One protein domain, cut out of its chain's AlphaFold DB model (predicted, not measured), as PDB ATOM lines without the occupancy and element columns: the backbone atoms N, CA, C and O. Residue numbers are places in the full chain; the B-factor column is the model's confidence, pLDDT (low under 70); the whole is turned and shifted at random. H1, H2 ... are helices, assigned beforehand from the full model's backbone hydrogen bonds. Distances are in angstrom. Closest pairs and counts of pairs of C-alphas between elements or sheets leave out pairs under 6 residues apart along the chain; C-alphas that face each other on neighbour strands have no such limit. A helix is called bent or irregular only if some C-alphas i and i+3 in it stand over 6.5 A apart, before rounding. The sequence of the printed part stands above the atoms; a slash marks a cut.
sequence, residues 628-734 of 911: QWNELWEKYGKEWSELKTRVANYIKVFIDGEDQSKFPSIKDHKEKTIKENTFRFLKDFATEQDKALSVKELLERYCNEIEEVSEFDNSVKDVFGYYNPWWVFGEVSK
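This is residues 628 to 734 of the 911 residues of the protein "Site-specific DNA-methyltransferase (adenine-specific)" of Candidatus Brocadia sp (UniProt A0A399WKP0). One long helix, H1, runs along the domain like a spine, and shorter helices cross it: H2 packs on its residues 640 to 650, and H7 on its residues 629 to 640. H4 and H5 pack on H2, H3 and H6 lie at the rim, and a long loop, residues 655 to 670, folds back from the end of H1 to H2. The printed part has 107 residues with seven named helices, H1 to H7 in order along the chain, and no named strand; the class is all helix. The whole is compact, with a radius of gyration of the C-alphas of 14.2 A, and spans 38 by 31 by 22 A.

H1, residues 628 to 654, touches H2, residues 671 to 685, at a steep tilt of 58 degrees, opposite ways; the closest C-alphas, of Leu 643 and Phe 681, are 6.1 A apart. H2 is irregular, with C-alphas 681 and 684 9.2 A apart. H3, residues 688 to 692, touches no helix but is near H2, with the closest C-alphas, of Lys 675 and Lys 691, 7.6 A apart. H4, residues 695 to 701, touches H2 at a shallow tilt of 24 degrees, the same way, closest at the C-alphas of Lys 675 and Val 695, 6.2 A. H4 only just touches H1, with 3 pairs of C-alphas within 8 A. H5, residues 703 to 710, touches H2 about perpendicular, at 76 degrees, closest at the C-alphas of Leu 682 and Ile 706, 6.8 A. H6, residues 717 to 720, touches no helix and is only just apart from H1, with closest C-alphas 8.2 A apart. H7, residues 725 to 734, touches H1 at a steep tilt of 53 degrees, opposite ways, closest at the C-alphas of Tyr 636 and Val 728, 5.5 A. Every O i to N i+4 pair is within hydrogen-bond range in H1, H4 and H5, against 9 of 11 in H2, 4 of 6 in H7 and 0 of 1 in H3, where 2 of 2 O i to N i+3 pairs are; H6 is too short for an O i to N i+4 pair.

H1 measures 38.5 A from C-alpha 628 at (1.067, 12.584, 213.636) to C-alpha 654 at (-26.260, -14.385, 211.198). H2 measures 19.6 A, H4 10.0 A, H5 10.5 A and H7 14.1 A, with C-alpha 734 at (2.045, -0.391, 217.561); H3 and H6 have 5 and 4 residues.

The two C-alphas farthest apart, of Gln 628 and Gly 657, are 42.3 A apart. The link from H1 to H2 is long, with 16 residues. The printed part has no cut; its mean pLDDT is 93.5, and no printed residue is under 70.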
ATOM      1  N   GLN A 628       0.982  13.953 214.141       96.75
ATOM      2  CA  GLN A 628       1.067  12.584 213.636       96.75
ATOM      3  C   GLN A 628       0.314  11.584 214.529       96.75
ATOM      4  O   GLN A 628      -0.289  10.629 214.036       96.75
ATOM      5  N   TRP A 629       0.318  11.795 215.849       96.69
ATOM      6  CA  TRP A 629      -0.498  11.007 216.771       96.69
ATOM      7  C   TRP A 629      -1.997  11.186 216.485       96.69
ATOM      8  O   TRP A 629      -2.716  10.192 216.407       96.69
ATOM      9  N   ASN A 630      -2.461  12.422 216.268       96.31
ATOM     10  CA  ASN A 630      -3.861  12.713 215.933       96.31
ATOM     11  C   ASN A 630      -4.276  12.071 214.599       96.31
ATOM     12  O   ASN A 630      -5.366  11.514 214.507       96.31
ATOM     13  N   GLU A 631      -3.408  12.100 213.584       97.31
ATOM     14  CA  GLU A 631      -3.656  11.455 212.286       97.31
ATOM     15  C   GLU A 631      -3.834   9.935 212.426       97.31
ATOM     16  O   GLU A 631      -4.760   9.360 211.846       97.31
ATOM     17  N   LEU A 632      -2.988   9.276 213.227       97.88
ATOM     18  CA  LEU A 632      -3.121   7.846 213.519       97.88
ATOM     19  C   LEU A 632      -4.382   7.545 214.336       97.88
ATOM     20  O   LEU A 632      -5.088   6.585 214.027       97.88
ATOM     21  N   TRP A 633      -4.675   8.361 215.350       97.44
ATOM     22  CA  TRP A 633      -5.872   8.215 216.176       97.44
ATOM     23  C   TRP A 633      -7.145   8.296 215.332       97.44
ATOM     24  O   TRP A 633      -8.001   7.419 215.416       97.44
ATOM     25  N   GLU A 634      -7.237   9.293 214.453       97.00
ATOM     26  CA  GLU A 634      -8.371   9.483 213.548       97.00
ATOM     27  C   GLU A 634      -8.485   8.346 212.521       97.00
ATOM     28  O   GLU A 634      -9.579   7.841 212.257       97.00
ATOM     29  N   LYS A 635      -7.355   7.900 211.954       97.69
ATOM     30  CA  LYS A 635      -7.311   6.767 211.016       97.69
ATOM     31  C   LYS A 635      -7.893   5.500 211.646       97.69
ATOM     32  O   LYS A 635      -8.781   4.877 211.066       97.69
ATOM     33  N   TYR A 636      -7.401   5.124 212.824       97.56
ATOM     34  CA  TYR A 636      -7.839   3.909 213.507       97.56
ATOM     35  C   TYR A 636      -9.219   4.067 214.159       97.56
ATOM     36  O   TYR A 636      -9.973   3.100 214.224       97.56
ATOM     37  N   GLY A 637      -9.611   5.275 214.563       96.88
ATOM     38  CA  GLY A 637     -10.971   5.576 215.019       96.88
ATOM     39  C   GLY A 637     -12.027   5.386 213.927       96.88
ATOM     40  O   GLY A 637     -13.089   4.799 214.172       96.88
ATOM     41  N   LYS A 638     -11.719   5.804 212.692       97.00
ATOM     42  CA  LYS A 638     -12.546   5.519 211.508       97.00
ATOM     43  C   LYS A 638     -12.613   4.024 211.209       97.00
ATOM     44  O   LYS A 638     -13.713   3.504 211.040       97.00
ATOM     45  N   GLU A 639     -11.472   3.331 211.218       97.38
ATOM     46  CA  GLU A 639     -11.420   1.874 211.013       97.38
ATOM     47  C   GLU A 639     -12.282   1.127 212.044       97.38
ATOM     48  O   GLU A 639     -13.122   0.307 211.669       97.38
ATOM     49  N   TRP A 640     -12.147   1.457 213.331       97.06
ATOM     50  CA  TRP A 640     -12.973   0.884 214.396       97.06
ATOM     51  C   TRP A 640     -14.461   1.154 214.172       97.06
ATOM     52  O   TRP A 640     -15.272   0.243 214.307       97.06
ATOM     53  N   SER A 641     -14.830   2.383 213.797       96.06
ATOM     54  CA  SER A 641     -16.229   2.771 213.572       96.06
ATOM     55  C   SER A 641     -16.863   1.992 212.412       96.06
ATOM     56  O   SER A 641     -18.007   1.531 212.512       96.06
ATOM     57  N   GLU A 642     -16.111   1.810 211.321       96.44
ATOM     58  CA  GLU A 642     -16.516   0.981 210.183       96.44
ATOM     59  C   GLU A 642     -16.689  -0.486 210.585       96.44
ATOM     60  O   GLU A 642     -17.722  -1.090 210.281       96.44
ATOM     61  N   LEU A 643     -15.702  -1.055 211.283       96.75
ATOM     62  CA  LEU A 643     -15.737  -2.444 211.736       96.75
ATOM     63  C   LEU A 643     -16.872  -2.684 212.727       96.75
ATOM     64  O   LEU A 643     -17.622  -3.635 212.541       96.75
ATOM     65  N   LYS A 644     -17.078  -1.785 213.694       96.25
ATOM     66  CA  LYS A 644     -18.205  -1.826 214.632       96.25
ATOM     67  C   LYS A 644     -19.536  -1.912 213.892       96.25
ATOM     68  O   LYS A 644     -20.360  -2.767 214.196       96.25
ATOM     69  N   THR A 645     -19.748  -1.053 212.892       96.00
ATOM     70  CA  THR A 645     -20.999  -1.057 212.114       96.00
ATOM     71  C   THR A 645     -21.154  -2.347 211.313       96.00
ATOM     72  O   THR A 645     -22.244  -2.913 211.257       96.00
ATOM     73  N   ARG A 646     -20.072  -2.840 210.698       96.50
ATOM     74  CA  ARG A 646     -20.092  -4.100 209.941       96.50
ATOM     75  C   ARG A 646     -20.387  -5.296 210.847       96.50
ATOM     76  O   ARG A 646     -21.284  -6.065 210.524       96.50
ATOM     77  N   VAL A 647     -19.694  -5.420 211.979       95.69
ATOM     78  CA  VAL A 647     -19.857  -6.528 212.935       95.69
ATOM     79  C   VAL A 647     -21.242  -6.509 213.580       95.69
ATOM     80  O   VAL A 647     -21.891  -7.550 213.626       95.69
ATOM     81  N   ALA A 648     -21.758  -5.337 213.958       94.50
ATOM     82  CA  ALA A 648     -23.132  -5.207 214.443       94.50
ATOM     83  C   ALA A 648     -24.165  -5.657 213.392       94.50
ATOM     84  O   ALA A 648     -25.139  -6.329 213.721       94.50
ATOM     85  N   ASN A 649     -23.946  -5.338 212.112       95.88
ATOM     86  CA  ASN A 649     -24.814  -5.821 211.037       95.88
ATOM     87  C   ASN A 649     -24.638  -7.328 210.777       95.88
ATOM     88  O   ASN A 649     -25.608  -7.987 210.414       95.88
ATOM     89  N   TYR A 650     -23.445  -7.901 210.982       96.12
ATOM     90  CA  TYR A 650     -23.259  -9.354 210.911       96.12
ATOM     91  C   TYR A 650     -24.048 -10.080 211.999       96.12
ATOM     92  O   TYR A 650     -24.651 -11.104 211.697       96.12
ATOM     93  N   ILE A 651     -24.105  -9.545 213.224       93.75
ATOM     94  CA  ILE A 651     -24.950 -10.110 214.288       93.75
ATOM     95  C   ILE A 651     -26.414 -10.147 213.829       93.75
ATOM     96  O   ILE A 651     -27.019 -11.215 213.816       93.75
ATOM     97  N   LYS A 652     -26.945  -9.036 213.310       94.00
ATOM     98  CA  LYS A 652     -28.330  -8.982 212.802       94.00
ATOM     99  C   LYS A 652     -28.627 -10.011 211.710       94.00
ATOM    100  O   LYS A 652     -29.705 -10.592 211.663       94.00
ATOM    101  N   VAL A 653     -27.672 -10.257 210.817       94.62
ATOM    102  CA  VAL A 653     -27.852 -11.213 209.714       94.62
ATOM    103  C   VAL A 653     -27.710 -12.664 210.183       94.62
ATOM    104  O   VAL A 653     -28.566 -13.495 209.891       94.62
ATOM    105  N   PHE A 654     -26.631 -12.995 210.898       94.00
ATOM    106  CA  PHE A 654     -26.260 -14.385 211.198       94.00
ATOM    107  C   PHE A 654     -26.816 -14.910 212.529       94.00
ATOM    108  O   PHE A 654     -26.912 -16.130 212.695       94.00
ATOM    109  N   ILE A 655     -27.187 -14.015 213.447       91.62
ATOM    110  CA  ILE A 655     -27.803 -14.342 214.740       91.62
ATOM    111  C   ILE A 655     -29.308 -14.068 214.688       91.62
ATOM    112  O   ILE A 655     -30.091 -14.991 214.915       91.62
ATOM    113  N   ASP A 656     -29.714 -12.854 214.295       92.38
ATOM    114  CA  ASP A 656     -31.133 -12.444 214.325       92.38
ATOM    115  C   ASP A 656     -31.922 -12.860 213.064       92.38
ATOM    116  O   ASP A 656     -33.153 -12.792 213.041       92.38
ATOM    117  N   GLY A 657     -31.235 -13.331 212.015       91.69
ATOM    118  CA  GLY A 657     -31.849 -13.860 210.792       91.69
ATOM    119  C   GLY A 657     -32.337 -12.802 209.796       91.69
ATOM    120  O   GLY A 657     -33.201 -13.093 208.966       91.69
ATOM    121  N   GLU A 658     -31.822 -11.570 209.860       94.94
ATOM    122  CA  GLU A 658     -32.146 -10.521 208.892       94.94
ATOM    123  C   GLU A 658     -31.506 -10.753 207.507       94.94
ATOM    124  O   GLU A 658     -30.453 -11.370 207.365       94.94
ATOM    125  N   ASP A 659     -32.120 -10.197 206.456       91.69
ATOM    126  CA  ASP A 659     -31.572 -10.250 205.094       91.69
ATOM    127  C   ASP A 659     -30.373  -9.295 204.940       91.69
ATOM    128  O   ASP A 659     -30.501  -8.076 205.090       91.69
ATOM    129  N   GLN A 660     -29.217  -9.855 204.571       91.31
ATOM    130  CA  GLN A 660     -27.963  -9.140 204.326       91.31
ATOM    131  C   GLN A 660     -28.100  -7.997 203.306       91.31
ATOM    132  O   GLN A 660     -27.408  -6.981 203.427       91.31
ATOM    133  N   SER A 661     -29.008  -8.113 202.331       91.62
ATOM    134  CA  SER A 661     -29.229  -7.090 201.300       91.62
ATOM    135  C   SER A 661     -29.717  -5.746 201.866       91.62
ATOM    136  O   SER A 661     -29.503  -4.700 201.246       91.62
ATOM    137  N   LYS A 662     -30.305  -5.750 203.073       93.38
ATOM    138  CA  LYS A 662     -30.804  -4.552 203.767       93.38
ATOM    139  C   LYS A 662     -29.700  -3.643 204.305       93.38
ATOM    140  O   LYS A 662     -29.983  -2.496 204.644       93.38
ATOM    141  N   PHE A 663     -28.459  -4.125 204.391       93.69
ATOM    142  CA  PHE A 663     -27.351  -3.407 205.016       93.69
ATOM    143  C   PHE A 663     -26.288  -3.023 203.972       93.69
ATOM    144  O   PHE A 663     -25.412  -3.833 203.657       93.69
ATOM    145  N   PRO A 664     -26.286  -1.775 203.454       92.31
ATOM    146  CA  PRO A 664     -25.363  -1.353 202.397       92.31
ATOM    147  C   PRO A 664     -23.880  -1.556 202.724       92.31
ATOM    148  O   PRO A 664     -23.084  -1.769 201.815       92.31
ATOM    149  N   SER A 665     -23.508  -1.511 204.007       90.62
ATOM    150  CA  SER A 665     -22.129  -1.685 204.472       90.62
ATOM    151  C   SER A 665     -21.616  -3.125 204.412       90.62
ATOM    152  O   SER A 665     -20.411  -3.321 204.563       90.62
ATOM    153  N   ILE A 666     -22.504  -4.113 204.232       94.31
ATOM    154  CA  ILE A 666     -22.156  -5.542 204.213       94.31
ATOM    155  C   ILE A 666     -22.827  -6.341 203.086       94.31
ATOM    156  O   ILE A 666     -22.542  -7.528 202.957       94.31
ATOM    157  N   LYS A 667     -23.694  -5.734 202.263       92.25
ATOM    158  CA  LYS A 667     -24.522  -6.427 201.251       92.25
ATOM    159  C   LYS A 667     -23.752  -7.370 200.310       92.25
ATOM    160  O   LYS A 667     -24.277  -8.412 199.946       92.25
ATOM    161  N   ASP A 668     -22.504  -7.033 199.973       92.56
ATOM    162  CA  ASP A 668     -21.663  -7.788 199.030       92.56
ATOM    163  C   ASP A 668     -20.562  -8.611 199.736       92.56
ATOM    164  O   ASP A 668     -19.692  -9.201 199.087       92.56
ATOM    165  N   HIS A 669     -20.548  -8.641 201.074       95.00
ATOM    166  CA  HIS A 669     -19.511  -9.331 201.840       95.00
ATOM    167  C   HIS A 669     -19.711 -10.849 201.828       95.00
ATOM    168  O   HIS A 669     -20.793 -11.364 202.103       95.00
ATOM    169  N   LYS A 670     -18.625 -11.573 201.553       93.69
ATOM    170  CA  LYS A 670     -18.577 -13.042 201.585       93.69
ATOM    171  C   LYS A 670     -18.055 -13.538 202.931       93.69
ATOM    172  O   LYS A 670     -17.390 -12.792 203.645       93.69
ATOM    173  N   GLU A 671     -18.266 -14.823 203.224       91.69
ATOM    174  CA  GLU A 671     -17.878 -15.463 204.493       91.69
ATOM    175  C   GLU A 671     -16.434 -15.147 204.919       91.69
ATOM    176  O   GLU A 671     -16.195 -14.754 206.058       91.69
ATOM    177  N   LYS A 672     -15.477 -15.235 203.984       92.38
ATOM    178  CA  LYS A 672     -14.068 -14.899 204.236       92.38
ATOM    179  C   LYS A 672     -13.897 -13.466 204.758       92.38
ATOM    180  O   LYS A 672     -13.271 -13.270 205.792       92.38
ATOM    181  N   THR A 673     -14.488 -12.484 204.079       94.19
ATOM    182  CA  THR A 673     -14.425 -11.062 204.459       94.19
ATOM    183  C   THR A 673     -15.140 -10.792 205.780       94.19
ATOM    184  O   THR A 673     -14.713  -9.936 206.551       94.19
ATOM    185  N   ILE A 674     -16.229 -11.511 206.060       94.81
ATOM    186  CA  ILE A 674     -16.944 -11.406 207.335       94.81
ATOM    187  C   ILE A 674     -16.031 -11.870 208.470       94.81
ATOM    188  O   ILE A 674     -15.794 -11.099 209.395       94.81
ATOM    189  N   LYS A 675     -15.440 -13.069 208.347       94.19
ATOM    190  CA  LYS A 675     -14.466 -13.583 209.321       94.19
ATOM    191  C   LYS A 675     -13.299 -12.613 209.494       94.19
ATOM    192  O   LYS A 675     -13.026 -12.217 210.616       94.19
ATOM    193  N   GLU A 676     -12.663 -12.165 208.412       94.62
ATOM    194  CA  GLU A 676     -11.540 -11.213 208.469       94.62
ATOM    195  C   GLU A 676     -11.890  -9.928 209.234       94.62
ATOM    196  O   GLU A 676     -11.126  -9.505 210.100       94.62
ATOM    197  N   ASN A 677     -13.058  -9.334 208.969       96.31
ATOM    198  CA  ASN A 677     -13.522  -8.148 209.691       96.31
ATOM    199  C   ASN A 677     -13.790  -8.441 211.174       96.31
ATOM    200  O   ASN A 677     -13.384  -7.653 212.023       96.31
ATOM    201  N   THR A 678     -14.445  -9.561 211.494       95.12
ATOM    202  CA  THR A 678     -14.726  -9.957 212.882       95.12
ATOM    203  C   THR A 678     -13.431 -10.210 213.656       95.12
ATOM    204  O   THR A 678     -13.263  -9.672 214.746       95.12
ATOM    205  N   PHE A 679     -12.465 -10.923 213.067       95.06
ATOM    206  CA  PHE A 679     -11.131 -11.121 213.648       95.06
ATOM    207  C   PHE A 679     -10.398  -9.797 213.858       95.06
ATOM    208  O   PHE A 679      -9.840  -9.555 214.926       95.06
ATOM    209  N   ARG A 680     -10.420  -8.910 212.858       95.62
ATOM    210  CA  ARG A 680      -9.783  -7.595 212.966       95.62
ATOM    211  C   ARG A 680     -10.420  -6.735 214.060       95.62
ATOM    212  O   ARG A 680      -9.706  -5.995 214.732       95.62
ATOM    213  N   PHE A 681     -11.736  -6.830 214.243       96.25
ATOM    214  CA  PHE A 681     -12.457  -6.111 215.289       96.25
ATOM    215  C   PHE A 681     -12.136  -6.657 216.687       96.25
ATOM    216  O   PHE A 681     -11.824  -5.870 217.575       96.25
ATOM    217  N   LEU A 682     -12.133  -7.984 216.846       94.06
ATOM    218  CA  LEU A 682     -11.856  -8.674 218.111       94.06
ATOM    219  C   LEU A 682     -10.388  -8.614 218.547       94.06
ATOM    220  O   LEU A 682     -10.108  -8.667 219.741       94.06
ATOM    221  N   LYS A 683      -9.447  -8.481 217.607       92.31
ATOM    222  CA  LYS A 683      -8.004  -8.444 217.891       92.31
ATOM    223  C   LYS A 683      -7.570  -9.609 218.793       92.31
ATOM    224  O   LYS A 683      -7.711 -10.760 218.399       92.31
ATOM    225  N   ASP A 684      -7.063  -9.295 219.984       87.62
ATOM    226  CA  ASP A 684      -6.439 -10.221 220.923       87.62
ATOM    227  C   ASP A 684      -7.461 -11.142 221.616       87.62
ATOM    228  O   ASP A 684      -7.068 -12.138 222.216       87.62
ATOM    229  N   PHE A 685      -8.769 -10.860 221.506       90.62
ATOM    230  CA  PHE A 685      -9.816 -11.770 221.983       90.62
ATOM    231  C   PHE A 685      -9.925 -13.039 221.125       90.62
ATOM    232  O   PHE A 685     -10.240 -14.114 221.640       90.62
ATOM    233  N   ALA A 686      -9.663 -12.930 219.819       89.62
ATOM    234  CA  ALA A 686      -9.798 -14.036 218.880       89.62
ATOM    235  C   ALA A 686      -8.450 -14.735 218.652       89.62
ATOM    236  O   ALA A 686      -7.440 -14.092 218.369       89.62
ATOM    237  N   THR A 687      -8.424 -16.065 218.740       91.50
ATOM    238  CA  THR A 687      -7.196 -16.858 218.593       91.50
ATOM    239  C   THR A 687      -7.075 -17.479 217.201       91.50
ATOM    240  O   THR A 687      -8.044 -17.599 216.453       91.50
ATOM    241  N   GLU A 688      -5.876 -17.948 216.841       88.94
ATOM    242  CA  GLU A 688      -5.643 -18.626 215.556       88.94
ATOM    243  C   GLU A 688      -6.519 -19.876 215.359       88.94
ATOM    244  O   GLU A 688      -6.891 -20.193 214.228       88.94
ATOM    245  N   GLN A 689      -6.891 -20.566 216.442       88.38
ATOM    246  CA  GLN A 689      -7.752 -21.754 216.383       88.38
ATOM    247  C   GLN A 689      -9.187 -21.402 215.973       88.38
ATOM    248  O   GLN A 689      -9.856 -22.195 215.308       88.38
ATOM    249  N   ASP A 690      -9.639 -20.191 216.293       91.31
ATOM    250  CA  ASP A 690     -11.007 -19.750 216.024       91.31
ATOM    251  C   ASP A 690     -11.251 -19.499 214.531       91.31
ATOM    252  O   ASP A 690     -12.396 -19.389 214.096       91.31
ATOM    253  N   LYS A 691     -10.192 -19.445 213.704       88.50
ATOM    254  CA  LYS A 691     -10.312 -19.274 212.244       88.50
ATOM    255  C   LYS A 691     -11.072 -20.425 211.579       88.50
ATOM    256  O   LYS A 691     -11.598 -20.248 210.480       88.50
ATOM    257  N   ALA A 692     -11.125 -21.586 212.236       90.69
ATOM    258  CA  ALA A 692     -11.872 -22.750 211.779       90.69
ATOM    259  C   ALA A 692     -13.391 -22.641 212.019       90.69
ATOM    260  O   ALA A 692     -14.145 -23.345 211.348       90.69
ATOM    261  N   LEU A 693     -13.847 -21.765 212.924       91.94
ATOM    262  CA  LEU A 693     -15.269 -21.593 213.241       91.94
ATOM    263  C   LEU A 693     -16.043 -21.051 212.035       91.94
ATOM    264  O   LEU A 693     -15.516 -20.268 211.236       91.94
ATOM    265  N   SER A 694     -17.313 -21.432 211.896       93.31
ATOM    266  CA  SER A 694     -18.240 -20.751 210.985       93.31
ATOM    267  C   SER A 694     -18.494 -19.310 211.449       93.31
ATOM    268  O   SER A 694     -18.226 -18.951 212.595       93.31
ATOM    269  N   VAL A 695     -19.014 -18.452 210.563       92.75
ATOM    270  CA  VAL A 695     -19.333 -17.053 210.924       92.75
ATOM    271  C   VAL A 695     -20.279 -16.983 212.119       92.75
ATOM    272  O   VAL A 695     -20.061 -16.176 213.017       92.75
ATOM    273  N   LYS A 696     -21.305 -17.839 212.141       94.00
ATOM    274  CA  LYS A 696     -22.292 -17.861 213.217       94.00
ATOM    275  C   LYS A 696     -21.658 -18.271 214.547       94.00
ATOM    276  O   LYS A 696     -21.770 -17.525 215.507       94.00
ATOM    277  N   GLU A 697     -20.919 -19.382 214.572       94.44
ATOM    278  CA  GLU A 697     -20.230 -19.855 215.784       94.44
ATOM    279  C   GLU A 697     -19.226 -18.823 216.314       94.44
ATOM    280  O   GLU A 697     -19.105 -18.642 217.522       94.44
ATOM    281  N   LEU A 698     -18.519 -18.123 215.418       93.94
ATOM    282  CA  LEU A 698     -17.576 -17.070 215.792       93.94
ATOM    283  C   LEU A 698     -18.284 -15.882 216.462       93.94
ATOM    284  O   LEU A 698     -17.822 -15.401 217.492       93.94
ATOM    285  N   LEU A 699     -19.392 -15.410 215.884       94.69
ATOM    286  CA  LEU A 699     -20.166 -14.290 216.429       94.69
ATOM    287  C   LEU A 699     -20.863 -14.660 217.745       94.69
ATOM    288  O   LEU A 699     -20.857 -13.853 218.667       94.69
ATOM    289  N   GLU A 700     -21.416 -15.873 217.855       95.12
ATOM    290  CA  GLU A 700     -22.035 -16.369 219.095       95.12
ATOM    291  C   GLU A 700     -21.007 -16.495 220.219       95.12
ATOM    292  O   GLU A 700     -21.263 -16.070 221.343       95.12
ATOM    293  N   ARG A 701     -19.824 -17.043 219.910       94.44
ATOM    294  CA  ARG A 701     -18.760 -17.242 220.897       94.44
ATOM    295  C   ARG A 701     -18.275 -15.933 221.513       94.44
ATOM    296  O   ARG A 701     -18.003 -15.920 222.706       94.44
ATOM    297  N   TYR A 702     -18.157 -14.883 220.703       95.25
ATOM    298  CA  TYR A 702     -17.590 -13.596 221.107       95.25
ATOM    299  C   TYR A 702     -18.633 -12.483 221.245       95.25
ATOM    300  O   TYR A 702     -18.300 -11.305 221.133       95.25
ATOM    301  N   CYS A 703     -19.911 -12.823 221.435       92.38
ATOM    302  CA  CYS A 703     -20.985 -11.829 221.473       92.38
ATOM    303  C   CYS A 703     -20.746 -10.760 222.553       92.38
ATOM    304  O   CYS A 703     -20.888  -9.570 222.277       92.38
ATOM    305  N   ASN A 704     -20.310 -11.173 223.747       92.69
ATOM    306  CA  ASN A 704     -20.054 -10.265 224.867       92.69
ATOM    307  C   ASN A 704     -18.863  -9.335 224.584       92.69
ATOM    308  O   ASN A 704     -18.945  -8.130 224.801       92.69
ATOM    309  N   GLU A 705     -17.765  -9.875 224.054       94.44
ATOM    310  CA  GLU A 705     -16.577  -9.106 223.689       94.44
ATOM    311  C   GLU A 705     -16.879  -8.135 222.540       94.44
ATOM    312  O   GLU A 705     -16.388  -7.008 222.528       94.44
ATOM    313  N   ILE A 706     -17.715  -8.533 221.574       94.38
ATOM    314  CA  ILE A 706     -18.176  -7.644 220.502       94.38
ATOM    315  C   ILE A 706     -18.985  -6.484 221.081       94.38
ATOM    316  O   ILE A 706     -18.779  -5.345 220.650       94.38
ATOM    317  N   GLU A 707     -19.891  -6.746 222.024       93.06
ATOM    318  CA  GLU A 707     -20.649  -5.699 222.714       93.06
ATOM    319  C   GLU A 707     -19.709  -4.739 223.452       93.06
ATOM    320  O   GLU A 707     -19.760  -3.535 223.199       93.06
ATOM    321  N   GLU A 708     -18.774  -5.261 224.249       91.31
ATOM    322  CA  GLU A 708     -17.802  -4.465 225.008       91.31
ATOM    323  C   GLU A 708     -16.913  -3.599 224.093       91.31
ATOM    324  O   GLU A 708     -16.782  -2.387 224.284       91.31
ATOM    325  N   VAL A 709     -16.337  -4.181 223.035       93.19
ATOM    326  CA  VAL A 709     -15.476  -3.458 222.077       93.19
ATOM    327  C   VAL A 709     -16.275  -2.456 221.237       93.19
ATOM    328  O   VAL A 709     -15.714  -1.483 220.719       93.19
ATOM    329  N   SER A 710     -17.589  -2.647 221.110       93.44
ATOM    330  CA  SER A 710     -18.484  -1.709 220.429       93.44
ATOM    331  C   SER A 710     -18.785  -0.461 221.259       93.44
ATOM    332  O   SER A 710     -19.233   0.546 220.692       93.44
ATOM    333  N   GLU A 711     -18.530  -0.462 222.566       92.31
ATOM    334  CA  GLU A 711     -18.733   0.716 223.403       92.31
ATOM    335  C   GLU A 711     -17.633   1.761 223.178       92.31
ATOM    336  O   GLU A 711     -16.438   1.463 223.150       92.31
ATOM    337  N   PHE A 712     -18.043   3.020 223.008       89.12
ATOM    338  CA  PHE A 712     -17.126   4.157 223.063       89.12
ATOM    339  C   PHE A 712     -17.120   4.735 224.476       89.12
ATOM    340  O   PHE A 712     -18.107   4.656 225.208       89.12
ATOM    341  N   ASP A 713     -16.019   5.374 224.855       86.44
ATOM    342  CA  ASP A 713     -15.864   5.866 226.218       86.44
ATOM    343  C   ASP A 713     -16.369   7.309 226.373       86.44
ATOM    344  O   ASP A 713     -15.725   8.286 225.975       86.44
ATOM    345  N   ASN A 714     -17.529   7.444 227.020       85.31
ATOM    346  CA  ASN A 714     -18.149   8.734 227.325       85.31
ATOM    347  C   ASN A 714     -17.269   9.665 228.171       85.31
ATOM    348  O   ASN A 714     -17.477  10.878 228.138       85.31
ATOM    349  N   SER A 715     -16.309   9.134 228.929       81.56
ATOM    350  CA  SER A 715     -15.420   9.932 229.769       81.56
ATOM    351  C   SER A 715     -14.340  10.665 228.966       81.56
ATOM    352  O   SER A 715     -13.801  11.651 229.460       81.56
ATOM    353  N   VAL A 716     -14.039  10.259 227.733       87.94
ATOM    354  CA  VAL A 716     -12.949  10.856 226.937       87.94
ATOM    355  C   VAL A 716     -13.398  11.427 225.593       87.94
ATOM    356  O   VAL A 716     -12.583  12.018 224.885       87.94
ATOM    357  N   LYS A 717     -14.689  11.317 225.261       88.62
ATOM    358  CA  LYS A 717     -15.241  11.686 223.948       88.62
ATOM    359  C   LYS A 717     -14.971  13.127 223.507       88.62
ATOM    360  O   LYS A 717     -14.770  13.356 222.320       88.62
ATOM    361  N   ASP A 718     -14.919  14.075 224.443       86.94
ATOM    362  CA  ASP A 718     -14.739  15.498 224.119       86.94
ATOM    363  C   ASP A 718     -13.319  15.801 223.606       86.94
ATOM    364  O   ASP A 718     -13.112  16.777 222.892       86.94
ATOM    365  N   VAL A 719     -12.342  14.950 223.946       90.06
ATOM    366  CA  VAL A 719     -10.926  15.112 223.564       90.06
ATOM    367  C   VAL A 719     -10.485  14.065 222.539       90.06
ATOM    368  O   VAL A 719      -9.655  14.352 221.679       90.06
ATOM    369  N   PHE A 720     -11.028  12.849 222.625       93.06
ATOM    370  CA  PHE A 720     -10.592  11.687 221.846       93.06
ATOM    371  C   PHE A 720     -11.669  11.135 220.896       93.06
ATOM    372  O   PHE A 720     -11.434  10.134 220.220       93.06
ATOM    373  N   GLY A 721     -12.831  11.783 220.802       91.81
ATOM    374  CA  GLY A 721     -13.912  11.388 219.900       91.81
ATOM    375  C   GLY A 721     -14.717  10.175 220.375       91.81
ATOM    376  O   GLY A 721     -14.473   9.584 221.427       91.81
ATOM    377  N   TYR A 722     -15.716   9.796 219.580       93.94
ATOM    378  CA  TYR A 722     -16.662   8.715 219.887       93.94
ATOM    379  C   TYR A 722     -16.103   7.338 219.506       93.94
ATOM    380  O   TYR A 722     -16.731   6.596 218.753       93.94
ATOM    381  N   TYR A 723     -14.917   7.004 220.015       94.44
ATOM    382  CA  TYR A 723     -14.226   5.745 219.731       94.44
ATOM    383  C   TYR A 723     -14.032   4.889 220.984       94.44
ATOM    384  O   TYR A 723     -14.061   5.403 222.104       94.44
ATOM    385  N   ASN A 724     -13.803   3.585 220.801       94.38
ATOM    386  CA  ASN A 724     -13.299   2.718 221.867       94.38
ATOM    387  C   ASN A 724     -11.794   2.994 222.080       94.38
ATOM    388  O   ASN A 724     -10.987   2.674 221.199       94.38
ATOM    389  N   PRO A 725     -11.372   3.580 223.219       93.00
ATOM    390  CA  PRO A 725      -9.989   4.017 223.379       93.00
ATOM    391  C   PRO A 725      -8.992   2.864 223.463       93.00
ATOM    392  O   PRO A 725      -7.870   3.027 223.000       93.00
ATOM    393  N   TRP A 726      -9.379   1.711 224.020       92.88
ATOM    394  CA  TRP A 726      -8.514   0.526 224.070       92.88
ATOM    395  C   TRP A 726      -8.192   0.038 222.656       92.88
ATOM    396  O   TRP A 726      -7.024  -0.150 222.308       92.88
ATOM    397  N   TRP A 727      -9.221  -0.072 221.809       95.44
ATOM    398  CA  TRP A 727      -9.056  -0.519 220.432       95.44
ATOM    399  C   TRP A 727      -8.189   0.457 219.635       95.44
ATOM    400  O   TRP A 727      -7.213   0.046 219.010       95.44
ATOM    401  N   VAL A 728      -8.499   1.754 219.663       96.12
ATOM    402  CA  VAL A 728      -7.761   2.744 218.862       96.12
ATOM    403  C   VAL A 728      -6.329   2.899 219.368       96.12
ATOM    404  O   VAL A 728      -5.385   2.795 218.582       96.12
ATOM    405  N   PHE A 729      -6.144   3.067 220.681       95.19
ATOM    406  CA  PHE A 729      -4.818   3.236 221.268       95.19
ATOM    407  C   PHE A 729      -3.909   2.040 220.987       95.19
ATOM    408  O   PHE A 729      -2.747   2.246 220.651       95.19
ATOM    409  N   GLY A 730      -4.436   0.812 221.045       94.56
ATOM    410  CA  GLY A 730      -3.663  -0.396 220.762       94.56
ATOM    411  C   GLY A 730      -3.099  -0.473 219.336       94.56
ATOM    412  O   GLY A 730      -2.102  -1.153 219.124       94.56
ATOM    413  N   GLU A 731      -3.692   0.211 218.350       95.31
ATOM    414  CA  GLU A 731      -3.097   0.318 217.005       95.31
ATOM    415  C   GLU A 731      -2.153   1.513 216.877       95.31
ATOM    416  O   GLU A 731      -1.115   1.415 216.220       95.31
ATOM    417  N   VAL A 732      -2.484   2.633 217.525       96.00
ATOM    418  CA  VAL A 732      -1.612   3.812 217.560       96.00
ATOM    419  C   VAL A 732      -0.279   3.475 218.231       96.00
ATOM    420  O   VAL A 732       0.769   3.855 217.712       96.00
ATOM    421  N   SER A 733      -0.298   2.729 219.340       94.06
ATOM    422  CA  SER A 733       0.908   2.330 220.073       94.06
ATOM    423  C   SER A 733       1.816   1.425 219.241       94.06
ATOM    424  O   SER A 733       3.016   1.661 219.208       94.06
ATOM    425  N   LYS A 734       1.266   0.475 218.470       93.06
ATOM    426  CA  LYS A 734       2.045  -0.391 217.561       93.06
ATOM    427  C   LYS A 734       2.818   0.393 216.494       93.06
ATOM    428  O   LYS A 734       3.876  -0.045 216.061       93.06
TER     429      LYS A 734